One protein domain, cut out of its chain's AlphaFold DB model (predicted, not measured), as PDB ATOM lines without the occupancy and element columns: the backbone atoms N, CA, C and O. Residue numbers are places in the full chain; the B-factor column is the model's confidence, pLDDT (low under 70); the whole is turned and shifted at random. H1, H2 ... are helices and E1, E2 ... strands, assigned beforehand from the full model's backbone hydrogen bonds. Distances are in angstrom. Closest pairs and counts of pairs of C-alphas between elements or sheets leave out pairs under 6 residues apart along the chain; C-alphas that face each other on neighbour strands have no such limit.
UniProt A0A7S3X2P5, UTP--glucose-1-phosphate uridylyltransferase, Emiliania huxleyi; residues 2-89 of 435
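What this domain is: This is residues 2 to 89 of the 435 residues of the protein "UTP--glucose-1-phosphate uridylyltransferase" of Emiliania huxleyi (UniProt A0A7S3X2P5). A two-stranded hairpin, E1 and E2, lies in the middle of a flat domain, with the long helix H2 beside E1 and the helices H4 and H5 towards E2. The short helix H1 makes a corner at the first end of H2, and H3 lies beyond its other end. The printed part has 88 residues, with five named helices and two named strands in the order H1 H2 H3 H4 E1 E2 H5; the sheet is antiparallel and the class is mixed. The whole is compact, with a radius of gyration of the C-alphas of 13.4 A and spans of 36 by 36 by 18 A.

Where its parts are: H1 is residues 2 to 5, beginning at C-alpha 2 (119.397, 88.846, 157.263). H2 is residues 9 to 26, 25.3 A long. H3 is residues 32 to 35 and H4 residues 38 to 44. E1 is residues 53 to 59, 16.5 A, and E2 residues 66 to 71, 15.4 A. H5, residues 74 to 87, is 19.7 A long and ends at C-alpha 87 (130.627, 113.165, 134.439).

How they stand to each other: H1 and H2 touch only at the corner, H2 with residues 9 to 12 alone; their closest C-alphas, of Ala 3 and Leu 12, are 5.6 A apart. The closest C-alphas of H2 and E1, of Gly 13 and Gly 55, are 3.8 A apart. The hairpin E1 and E2 is antiparallel at 159 degrees, with N 54 and O 70 at 2.8 A, within hydrogen-bond range. The closest C-alphas of H4 and E2, Leu 40 and Ala 67, are 5.5 A apart; those of E2 and H5, Cys 71 and Ala 77, 5.3 A. H4 and H5 are close but not clearly touching, 7.3 A between the C-alphas of Val 43 and Val 84. H3 touches no helix. In H2, H4 and H5 every O i to N i+4 pair is within hydrogen-bond range; H1 and H3 are too short for such a pair.

The domain as a whole: The two C-alphas farthest apart, of Cys 6 and Ser 33, are 38.6 A apart. The printed part has no cut and no long link. The model's confidence is under 70 at residue 5 and residues 60 to 64.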
ATOM      1  N   ALA A   2     120.561  88.185 156.650       76.81
ATOM      2  CA  ALA A   2     119.397  88.846 157.263       76.81
ATOM      3  C   ALA A   2     118.836  90.058 156.481       76.81
ATOM      4  O   ALA A   2     117.643  90.089 156.221       76.81
ATOM      5  N   ALA A   3     119.686  90.998 156.037       82.12
ATOM      6  CA  ALA A   3     119.257  92.156 155.237       82.12
ATOM      7  C   ALA A   3     118.637  91.784 153.870       82.12
ATOM      8  O   ALA A   3     117.715  92.449 153.415       82.12
ATOM      9  N   LEU A   4     119.119  90.715 153.223       76.31
ATOM     10  CA  LEU A   4     118.528  90.200 151.981       76.31
ATOM     11  C   LEU A   4     117.193  89.505 152.264       76.31
ATOM     12  O   LEU A   4     116.231  89.723 151.536       76.31
ATOM     13  N   ASP A   5     117.131  88.719 153.338       68.81
ATOM     14  CA  ASP A   5     115.953  87.928 153.702       68.81
ATOM     15  C   ASP A   5     114.759  88.817 154.094       68.81
ATOM     16  O   ASP A   5     113.615  88.479 153.799       68.81
ATOM     17  N   CYS A   6     115.007  89.970 154.727       78.06
ATOM     18  CA  CYS A   6     113.968  90.949 155.067       78.06
ATOM     19  C   CYS A   6     113.776  92.062 154.022       78.06
ATOM     20  O   CYS A   6     112.932  92.934 154.222       78.06
ATOM     21  N   GLY A   7     114.544  92.055 152.924       80.69
ATOM     22  CA  GLY A   7     114.477  93.090 151.888       80.69
ATOM     23  C   GLY A   7     114.935  94.482 152.345       80.69
ATOM     24  O   GLY A   7     114.534  95.484 151.749       80.69
ATOM     25  N   ASP A   8     115.764  94.576 153.387       89.81
ATOM     26  CA  ASP A   8     116.313  95.841 153.881       89.81
ATOM     27  C   ASP A   8     117.486  96.305 153.003       89.81
ATOM     28  O   ASP A   8     118.666  96.031 153.252       89.81
ATOM     29  N   MET A   9     117.140  97.027 151.936       90.19
ATOM     30  CA  MET A   9     118.106  97.555 150.971       90.19
ATOM     31  C   MET A   9     119.042  98.615 151.564       90.19
ATOM     32  O   MET A   9     120.160  98.775 151.073       90.19
ATOM     33  N   ALA A  10     118.630  99.320 152.622       92.94
ATOM     34  CA  ALA A  10     119.481 100.304 153.281       92.94
ATOM     35  C   ALA A  10     120.575  99.606 154.097       92.94
ATOM     36  O   ALA A  10     121.753  99.946 153.964       92.94
ATOM     37  N   ALA A  11     120.208  98.580 154.872       94.62
ATOM     38  CA  ALA A  11     121.169  97.740 155.581       94.62
ATOM     39  C   ALA A  11     122.104  96.999 154.611       94.62
ATOM     40  O   ALA A  11     123.308  96.916 154.857       94.62
ATOM     41  N   LEU A  12     121.584  96.502 153.482       93.44
ATOM     42  CA  LEU A  12     122.411  95.890 152.439       93.44
ATOM     43  C   LEU A  12     123.413  96.888 151.842       93.44
ATOM     44  O   LEU A  12     124.578  96.541 151.662       93.44
ATOM     45  N   GLY A  13     122.980  98.121 151.565       94.81
ATOM     46  CA  GLY A  13     123.854  99.192 151.086       94.81
ATOM     47  C   GLY A  13     124.978  99.514 152.071       94.81
ATOM     48  O   GLY A  13     126.141  99.552 151.674       94.81
ATOM     49  N   ALA A  14     124.662  99.638 153.362       95.62
ATOM     50  CA  ALA A  14     125.666  99.858 154.404       95.62
ATOM     51  C   ALA A  14     126.698  98.716 154.476       95.62
ATOM     52  O   ALA A  14     127.895  98.968 154.583       95.62
ATOM     53  N   LEU A  15     126.250  97.461 154.342       95.62
ATOM     54  CA  LEU A  15     127.141  96.298 154.282       95.62
ATOM     55  C   LEU A  15     128.032  96.297 153.030       95.62
ATOM     56  O   LEU A  15     129.155  95.796 153.085       95.62
ATOM     57  N   MET A  16     127.555  96.826 151.897       95.19
ATOM     58  CA  MET A  16     128.386  96.986 150.698       95.19
ATOM     59  C   MET A  16     129.516  97.991 150.935       95.19
ATOM     60  O   MET A  16     130.661  97.680 150.607       95.19
ATOM     61  N   ASP A  17     129.202  99.139 151.539       95.56
ATOM     62  CA  ASP A  17     130.194 100.161 151.892       95.56
ATOM     63  C   ASP A  17     131.218  99.601 152.903       95.56
ATOM     64  O   ASP A  17     132.424  99.697 152.674       95.56
ATOM     65  N   GLU A  18     130.765  98.913 153.961       95.75
ATOM     66  CA  GLU A  18     131.643  98.261 154.950       95.75
ATOM     67  C   GLU A  18     132.565  97.219 154.295       95.75
ATOM     68  O   GLU A  18     133.770  97.167 154.563       95.75
ATOM     69  N   ALA A  19     132.018  96.389 153.401       94.06
ATOM     70  CA  ALA A  19     132.797  95.390 152.680       94.06
ATOM     71  C   ALA A  19     133.885  96.034 151.810       94.06
ATOM     72  O   ALA A  19     134.993  95.501 151.726       94.06
ATOM     73  N   GLN A  20     133.586  97.175 151.184       94.56
ATOM     74  CA  GLN A  20     134.556  97.922 150.394       94.56
ATOM     75  C   GLN A  20     135.666  98.511 151.273       94.56
ATOM     76  O   GLN A  20     136.840  98.316 150.971       94.56
ATOM     77  N   GLU A  21     135.322  99.138 152.399       93.81
ATOM     78  CA  GLU A  21     136.313  99.660 153.349       93.81
ATOM     79  C   GLU A  21     137.235  98.558 153.889       93.81
ATOM     80  O   GLU A  21     138.451  98.736 154.013       93.81
ATOM     81  N   HIS A  22     136.673  97.386 154.193       94.19
ATOM     82  CA  HIS A  22     137.444  96.218 154.608       94.19
ATOM     83  C   HIS A  22     138.378  95.719 153.508       94.19
ATOM     84  O   HIS A  22     139.529  95.386 153.805       94.19
ATOM     85  N   PHE A  23     137.918  95.699 152.257       91.69
ATOM     86  CA  PHE A  23     138.750  95.332 151.116       91.69
ATOM     87  C   PHE A  23     139.926  96.300 150.947       91.69
ATOM     88  O   PHE A  23     141.075  95.860 150.885       91.69
ATOM     89  N   ASP A  24     139.665  97.606 150.971       90.38
ATOM     90  CA  ASP A  24     140.697  98.630 150.793       90.38
ATOM     91  C   ASP A  24     141.742  98.597 151.916       90.38
ATOM     92  O   ASP A  24     142.938  98.777 151.684       90.38
ATOM     93  N   ARG A  25     141.310  98.313 153.151       93.75
ATOM     94  CA  ARG A  25     142.203  98.235 154.312       93.75
ATOM     95  C   ARG A  25     143.036  96.957 154.344       93.75
ATOM     96  O   ARG A  25     144.198  97.004 154.743       93.75
ATOM     97  N   LEU A  26     142.436  95.812 154.016       93.25
ATOM     98  CA  LEU A  26     143.038  94.498 154.262       93.25
ATOM     99  C   LEU A  26     143.618  93.855 153.001       93.25
ATOM    100  O   LEU A  26     144.662  93.214 153.081       93.25
ATOM    101  N   ALA A  27     142.955  94.006 151.852       88.94
ATOM    102  CA  ALA A  27     143.332  93.333 150.613       88.94
ATOM    103  C   ALA A  27     144.252  94.198 149.747       88.94
ATOM    104  O   ALA A  27     145.284  93.708 149.288       88.94
ATOM    105  N   THR A  28     143.941  95.485 149.561       86.69
ATOM    106  CA  THR A  28     144.725  96.375 148.684       86.69
ATOM    107  C   THR A  28     146.230  96.410 148.992       86.69
ATOM    108  O   THR A  28     147.013  96.332 148.040       86.69
ATOM    109  N   PRO A  29     146.689  96.426 150.265       91.81
ATOM    110  CA  PRO A  29     148.120  96.406 150.582       91.81
ATOM    111  C   PRO A  29     148.855  95.126 150.158       91.81
ATOM    112  O   PRO A  29     150.074  95.152 150.012       91.81
ATOM    113  N   LEU A  30     148.141  94.010 149.960       89.75
ATOM    114  CA  LEU A  30     148.743  92.717 149.619       89.75
ATOM    115  C   LEU A  30     149.231  92.661 148.166       89.75
ATOM    116  O   LEU A  30     150.184  91.945 147.870       89.75
ATOM    117  N   CYS A  31     148.595  93.407 147.257       86.88
ATOM    118  CA  CYS A  31     149.019  93.521 145.860       86.88
ATOM    119  C   CYS A  31     148.593  94.881 145.264       86.88
ATOM    120  O   CYS A  31     147.653  94.950 144.465       86.88
ATOM    121  N   PRO A  32     149.269  95.989 145.627       85.00
ATOM    122  CA  PRO A  32     148.838  97.338 145.245       85.00
ATOM    123  C   PRO A  32     148.744  97.553 143.730       85.00
ATOM    124  O   PRO A  32     147.863  98.273 143.259       85.00
ATOM    125  N   SER A  33     149.609  96.897 142.952       82.69
ATOM    126  CA  SER A  33     149.609  96.973 141.486       82.69
ATOM    127  C   SER A  33     148.347  96.400 140.835       82.69
ATOM    128  O   SER A  33     148.057  96.750 139.696       82.69
ATOM    129  N   GLN A  34     147.597  95.544 141.536       81.19
ATOM    130  CA  GLN A  34     146.372  94.923 141.023       81.19
ATOM    131  C   GLN A  34     145.109  95.387 141.754       81.19
ATOM    132  O   GLN A  34     144.038  95.412 141.157       81.19
ATOM    133  N   LEU A  35     145.218  95.779 143.027       83.94
ATOM    134  CA  LEU A  35     144.064  95.957 143.916       83.94
ATOM    135  C   LEU A  35     143.735  97.418 144.264       83.94
ATOM    136  O   LEU A  35     142.798  97.667 145.017       83.94
ATOM    137  N   THR A  36     144.485  98.394 143.742       82.50
ATOM    138  CA  THR A  36     144.242  99.822 144.037       82.50
ATOM    139  C   THR A  36     143.018 100.382 143.299       82.50
ATOM    140  O   THR A  36     142.353 101.272 143.822       82.50
ATOM    141  N   ALA A  37     142.725  99.883 142.089       84.50
ATOM    142  CA  ALA A  37     141.544 100.223 141.279       84.50
ATOM    143  C   ALA A  37     141.135 101.721 141.345       84.50
ATOM    144  O   ALA A  37     140.122 102.083 141.955       84.50
ATOM    145  N   PRO A  38     141.924 102.643 140.762       85.25
ATOM    146  CA  PRO A  38     141.701 104.083 140.917       85.25
ATOM    147  C   PRO A  38     140.386 104.566 140.285       85.25
ATOM    148  O   PRO A  38     139.740 105.463 140.828       85.25
ATOM    149  N   ASN A  39     139.953 103.966 139.172       85.88
ATOM    150  CA  ASN A  39     138.698 104.331 138.509       85.88
ATOM    151  C   ASN A  39     137.469 103.885 139.314       85.88
ATOM    152  O   ASN A  39     136.541 104.677 139.463       85.88
ATOM    153  N   LEU A  40     137.501 102.701 139.935       88.31
ATOM    154  CA  LEU A  40     136.503 102.293 140.932       88.31
ATOM    155  C   LEU A  40     136.341 103.361 142.025       88.31
ATOM    156  O   LEU A  40     135.236 103.835 142.280       88.31
ATOM    157  N   HIS A  41     137.442 103.792 142.637       89.38
ATOM    158  CA  HIS A  41     137.398 104.774 143.719       89.38
ATOM    159  C   HIS A  41     136.894 106.149 143.279       89.38
ATOM    160  O   HIS A  41     136.276 106.846 144.086       89.38
ATOM    161  N   ARG A  42     137.120 106.535 142.016       90.88
ATOM    162  CA  ARG A  42     136.514 107.744 141.442       90.88
ATOM    163  C   ARG A  42     134.993 107.646 141.443       90.88
ATOM    164  O   ARG A  42     134.353 108.614 141.826       90.88
ATOM    165  N   VAL A  43     134.428 106.487 141.100       92.31
ATOM    166  CA  VAL A  43     132.975 106.257 141.165       92.31
ATOM    167  C   VAL A  43     132.482 106.274 142.615       92.31
ATOM    168  O   VAL A  43     131.565 107.020 142.938       92.31
ATOM    169  N   LEU A  44     133.109 105.511 143.517       91.56
ATOM    170  CA  LEU A  44     132.652 105.370 144.912       91.56
ATOM    171  C   LEU A  44     132.675 106.684 145.714       91.56
ATOM    172  O   LEU A  44     131.886 106.875 146.647       91.56
ATOM    173  N   ARG A  45     133.593 107.594 145.371       92.62
ATOM    174  CA  ARG A  45     133.736 108.909 146.015       92.62
ATOM    175  C   ARG A  45     132.981 110.022 145.290       92.62
ATOM    176  O   ARG A  45     133.012 111.154 145.765       92.62
ATOM    177  N   HIS A  46     132.317 109.731 144.168       95.81
ATOM    178  CA  HIS A  46     131.611 110.750 143.395       95.81
ATOM    179  C   HIS A  46     130.346 111.199 144.130       95.81
ATOM    180  O   HIS A  46     129.344 110.484 144.183       95.81
ATOM    181  N   GLU A  47     130.402 112.391 144.722       95.62
ATOM    182  CA  GLU A  47     129.348 112.939 145.582       95.62
ATOM    183  C   GLU A  47     127.949 112.940 144.931       95.62
ATOM    184  O   GLU A  47     127.001 112.512 145.600       95.62
ATOM    185  N   PRO A  48     127.775 113.303 143.638       96.38
ATOM    186  CA  PRO A  48     126.459 113.309 142.995       96.38
ATOM    187  C   PRO A  48     125.711 111.968 143.033       96.38
ATOM    188  O   PRO A  48     124.479 111.964 142.998       96.38
ATOM    189  N   LEU A  49     126.418 110.838 143.159       95.44
ATOM    190  CA  LEU A  49     125.804 109.508 143.245       95.44
ATOM    191  C   LEU A  49     125.153 109.233 144.607       95.44
ATOM    192  O   LEU A  49     124.199 108.459 144.676       95.44
ATOM    193  N   ARG A  50     125.610 109.878 145.690       93.62
ATOM    194  CA  ARG A  50     125.222 109.541 147.077       93.62
ATOM    195  C   ARG A  50     123.722 109.666 147.347       93.62
ATOM    196  O   ARG A  50     123.182 108.920 148.160       93.62
ATOM    197  N   LYS A  51     123.028 110.568 146.649       95.12
ATOM    198  CA  LYS A  51     121.570 110.743 146.782       95.12
ATOM    199  C   LYS A  51     120.746 109.653 146.083       95.12
ATOM    200  O   LYS A  51     119.589 109.465 146.441       95.12
ATOM    201  N   HIS A  52     121.345 108.937 145.133       96.62
ATOM    202  CA  HIS A  52     120.684 107.935 144.290       96.62
ATOM    203  C   HIS A  52     120.932 106.491 144.747       96.62
ATOM    204  O   HIS A  52     120.253 105.572 144.294       96.62
ATOM    205  N   ILE A  53     121.883 106.275 145.660       96.44
ATOM    206  CA  ILE A  53     122.301 104.938 146.098       96.44
ATOM    207  C   ILE A  53     122.084 104.724 147.602       96.44
ATOM    208  O   ILE A  53     122.010 105.680 148.380       96.44
ATOM    209  N   PHE A  54     121.953 103.460 147.998       96.12
ATOM    210  CA  PHE A  54     122.031 102.999 149.386       96.12
ATOM    211  C   PHE A  54     123.466 102.647 149.794       96.12
ATOM    212  O   PHE A  54     123.812 102.791 150.959       96.12
ATOM    213  N   GLY A  55     124.288 102.207 148.840       95.69
ATOM    214  CA  GLY A  55     125.691 101.859 149.046       95.69
ATOM    215  C   GLY A  55     126.333 101.368 147.753       95.69
ATOM    216  O   GLY A  55     125.653 101.191 146.732       95.69
ATOM    217  N   ALA A  56     127.645 101.176 147.774       95.31
ATOM    218  CA  ALA A  56     128.410 100.759 146.613       95.31
ATOM    219  C   ALA A  56     129.669  99.981 146.999       95.31
ATOM    220  O   ALA A  56     130.275 100.205 148.038       95.31
ATOM    221  N   LYS A  57     130.105  99.083 146.115       93.88
ATOM    222  CA  LYS A  57     131.366  98.352 146.291       93.88
ATOM    223  C   LYS A  57     132.006  97.989 144.961       93.88
ATOM    224  O   LYS A  57     131.344  97.973 143.927       93.88
ATOM    225  N   GLY A  58     133.276  97.626 144.997       89.81
ATOM    226  CA  GLY A  58     133.996  97.031 143.885       89.81
ATOM    227  C   GLY A  58     133.575  95.590 143.594       89.81
ATOM    228  O   GLY A  58     133.151  94.834 144.478       89.81
ATOM    229  N   VAL A  59     133.716  95.191 142.332       78.44
ATOM    230  CA  VAL A  59     133.651  93.797 141.877       78.44
ATOM    231  C   VAL A  59     134.824  93.502 140.937       78.44
ATOM    232  O   VAL A  59     135.058  94.227 139.971       78.44
ATOM    233  N   GLY A  60     135.558  92.422 141.228       65.94
ATOM    234  CA  GLY A  60     136.751  92.007 140.481       65.94
ATOM    235  C   GLY A  60     138.059  92.634 140.987       65.94
ATOM    236  O   GLY A  60     138.063  93.704 141.584       65.94
ATOM    237  N   SER A  61     139.177  91.936 140.765       56.84
ATOM    238  CA  SER A  61     140.504  92.249 141.328       56.84
ATOM    239  C   SER A  61     141.574  92.595 140.278       56.84
ATOM    240  O   SER A  61     142.762  92.574 140.588       56.84
ATOM    241  N   GLN A  62     141.183  92.856 139.025       57.38
ATOM    242  CA  GLN A  62     142.111  93.066 137.904       57.38
ATOM    243  C   GLN A  62     141.812  94.392 137.184       57.38
ATOM    244  O   GLN A  62     140.672  94.647 136.791       57.38
ATOM    245  N   GLY A  63     142.848  95.210 136.964       65.81
ATOM    246  CA  GLY A  63     142.783  96.442 136.168       65.81
ATOM    247  C   GLY A  63     142.127  97.633 136.880       65.81
ATOM    248  O   GLY A  63     142.401  97.907 138.046       65.81
ATOM    249  N   ASP A  64     141.268  98.357 136.161       68.44
ATOM    250  CA  ASP A  64     140.668  99.626 136.605       68.44
ATOM    251  C   ASP A  64     139.496  99.470 137.597       68.44
ATOM    252  O   ASP A  64     139.076 100.452 138.221       68.44
ATOM    253  N   GLY A  65     139.016  98.232 137.780       73.56
ATOM    254  CA  GLY A  65     137.918  97.854 138.672       73.56
ATOM    255  C   GLY A  65     136.522  98.197 138.135       73.56
ATOM    256  O   GLY A  65     136.339  99.150 137.380       73.56
ATOM    257  N   CYS A  66     135.516  97.424 138.547       85.00
ATOM    258  CA  CYS A  66     134.103  97.707 138.287       85.00
ATOM    259  C   CYS A  66     133.412  98.109 139.590       85.00
ATOM    260  O   CYS A  66     133.622  97.465 140.618       85.00
ATOM    261  N   ALA A  67     132.570  99.141 139.549       90.31
ATOM    262  CA  ALA A  67     131.736  99.540 140.677       90.31
ATOM    263  C   ALA A  67     130.339  98.929 140.543       90.31
ATOM    264  O   ALA A  67     129.716  98.999 139.486       90.31
ATOM    265  N   GLN A  68     129.834  98.368 141.633       92.94
ATOM    266  CA  GLN A  68     128.447  97.962 141.782       92.94
ATOM    267  C   GLN A  68     127.739  98.985 142.670       92.94
ATOM    268  O   GLN A  68     128.139  99.188 143.817       92.94
ATOM    269  N   LEU A  69     126.692  99.617 142.138       94.44
ATOM    270  CA  LEU A  69     125.898 100.639 142.820       94.44
ATOM    271  C   LEU A  69     124.524 100.064 143.184       94.44
ATOM    272  O   LEU A  69     123.781  99.653 142.293       94.44
ATOM    273  N   LEU A  70     124.165 100.057 144.470       94.44
ATOM    274  CA  LEU A  70     122.818  99.686 144.908       94.44
ATOM    275  C   LEU A  70     121.920 100.925 144.878       94.44
ATOM    276  O   LEU A  70     121.936 101.733 145.805       94.44
ATOM    277  N   CYS A  71     121.176 101.101 143.789       94.19
ATOM    278  CA  CYS A  71     120.329 102.276 143.567       94.19
ATOM    279  C   CYS A  71     119.000 102.179 144.333       94.19
ATOM    280  O   CYS A  71     118.493 101.085 144.574       94.19
ATOM    281  N   ARG A  72     118.425 103.327 144.711       92.62
ATOM    282  CA  ARG A  72     117.211 103.391 145.551       92.62
ATOM    283  C   ARG A  72     115.918 103.057 144.810       92.62
ATOM    284  O   ARG A  72     114.952 102.615 145.424       92.62
ATOM    285  N   SER A  73     115.901 103.278 143.502       89.25
ATOM    286  CA  SER A  73     114.766 103.034 142.615       89.25
ATOM    287  C   SER A  73     115.244 102.873 141.168       89.25
ATOM    288  O   SER A  73     116.409 103.139 140.863       89.25
ATOM    289  N   ALA A  74     114.345 102.480 140.258       85.94
ATOM    290  CA  ALA A  74     114.635 102.462 138.821       85.94
ATOM    291  C   ALA A  74     114.993 103.866 138.290       85.94
ATOM    292  O   ALA A  74     115.962 104.024 137.554       85.94
ATOM    293  N   THR A  75     114.283 104.905 138.741       91.75
ATOM    294  CA  THR A  75     114.568 106.300 138.373       91.75
ATOM    295  C   THR A  75     115.923 106.772 138.906       91.75
ATOM    296  O   THR A  75     116.652 107.489 138.218       91.75
ATOM    297  N   ASP A  76     116.295 106.349 140.116       94.94
ATOM    298  CA  ASP A  76     117.617 106.632 140.676       94.94
ATOM    299  C   ASP A  76     118.726 105.874 139.944       94.94
ATOM    300  O   ASP A  76     119.813 106.421 139.774       94.94
ATOM    301  N   ALA A  77     118.457 104.655 139.466       92.88
ATOM    302  CA  ALA A  77     119.395 103.907 138.636       92.88
ATOM    303  C   ALA A  77     119.670 104.638 137.314       92.88
ATOM    304  O   ALA A  77     120.830 104.851 136.971       92.88
ATOM    305  N   GLU A  78     118.635 105.123 136.624       94.00
ATOM    306  CA  GLU A  78     118.796 105.952 135.419       94.00
ATOM    307  C   GLU A  78     119.574 107.246 135.702       94.00
ATOM    308  O   GLU A  78     120.417 107.670 134.909       94.00
ATOM    309  N   ALA A  79     119.306 107.899 136.837       96.38
ATOM    310  CA  ALA A  79     120.031 109.098 137.244       96.38
ATOM    311  C   ALA A  79     121.511 108.808 137.535       96.38
ATOM    312  O   ALA A  79     122.376 109.522 137.030       96.38
ATOM    313  N   ALA A  80     121.805 107.746 138.286       95.94
ATOM    314  CA  ALA A  80     123.163 107.305 138.577       95.94
ATOM    315  C   ALA A  80     123.918 106.919 137.298       95.94
ATOM    316  O   ALA A  80     125.067 107.322 137.127       95.94
ATOM    317  N   MET A  81     123.266 106.207 136.372       95.88
ATOM    318  CA  MET A  81     123.851 105.848 135.081       95.88
ATOM    319  C   MET A  81     124.239 107.089 134.278       95.88
ATOM    320  O   MET A  81     125.387 107.201 133.853       95.88
ATOM    321  N   ARG A  82     123.324 108.065 134.161       96.69
ATOM    322  CA  ARG A  82     123.610 109.341 133.493       96.69
ATOM    323  C   ARG A  82     124.813 110.046 134.109       96.69
ATOM    324  O   ARG A  82     125.693 110.448 133.364       96.69
ATOM    325  N   ILE A  83     124.876 110.156 135.438       96.62
ATOM    326  CA  ILE A  83     126.001 110.788 136.148       96.62
ATOM    327  C   ILE A  83     127.324 110.083 135.814       96.62
ATOM    328  O   ILE A  83     128.312 110.735 135.483       96.62
ATOM    329  N   VAL A  84     127.361 108.749 135.882       94.94
ATOM    330  CA  VAL A  84     128.581 107.974 135.597       94.94
ATOM    331  C   VAL A  84     129.024 108.143 134.138       94.94
ATOM    332  O   VAL A  84     130.215 108.298 133.864       94.94
ATOM    333  N   GLU A  85     128.084 108.158 133.197       95.69
ATOM    334  CA  GLU A  85     128.382 108.285 131.770       95.69
ATOM    335  C   GLU A  85     128.834 109.697 131.388       95.69
ATOM    336  O   GLU A  85     129.825 109.848 130.672       95.69
ATOM    337  N   THR A  86     128.151 110.734 131.877       95.88
ATOM    338  CA  THR A  86     128.418 112.122 131.473       95.88
ATOM    339  C   THR A  86     129.551 112.768 132.260       95.88
ATOM    340  O   THR A  86     130.334 113.519 131.681       95.88
ATOM    341  N   GLU A  87     129.665 112.487 133.560       95.62
ATOM    342  CA  GLU A  87     130.627 113.165 134.439       95.62
ATOM    343  C   GLU A  87     131.910 112.355 134.639       95.62
ATOM    344  O   GLU A  87     132.985 112.931 134.818       95.62
ATOM    345  N   LEU A  88     131.828 111.020 134.595       92.62
ATOM    346  CA  LEU A  88     132.985 110.140 134.804       92.62
ATOM    347  C   LEU A  88     133.491 109.490 133.510       92.62
ATOM    348  O   LEU A  88     134.613 108.973 133.505       92.62
ATOM    349  N   GLY A  89     132.716 109.548 132.419       92.06
ATOM    350  CA  GLY A  89     133.086 108.996 131.113       92.06
ATOM    351  C   GLY A  89     133.175 107.469 131.100       92.06
ATOM    352  O   GLY A  89     133.986 106.907 130.365       92.06
TER     353      GLY A  89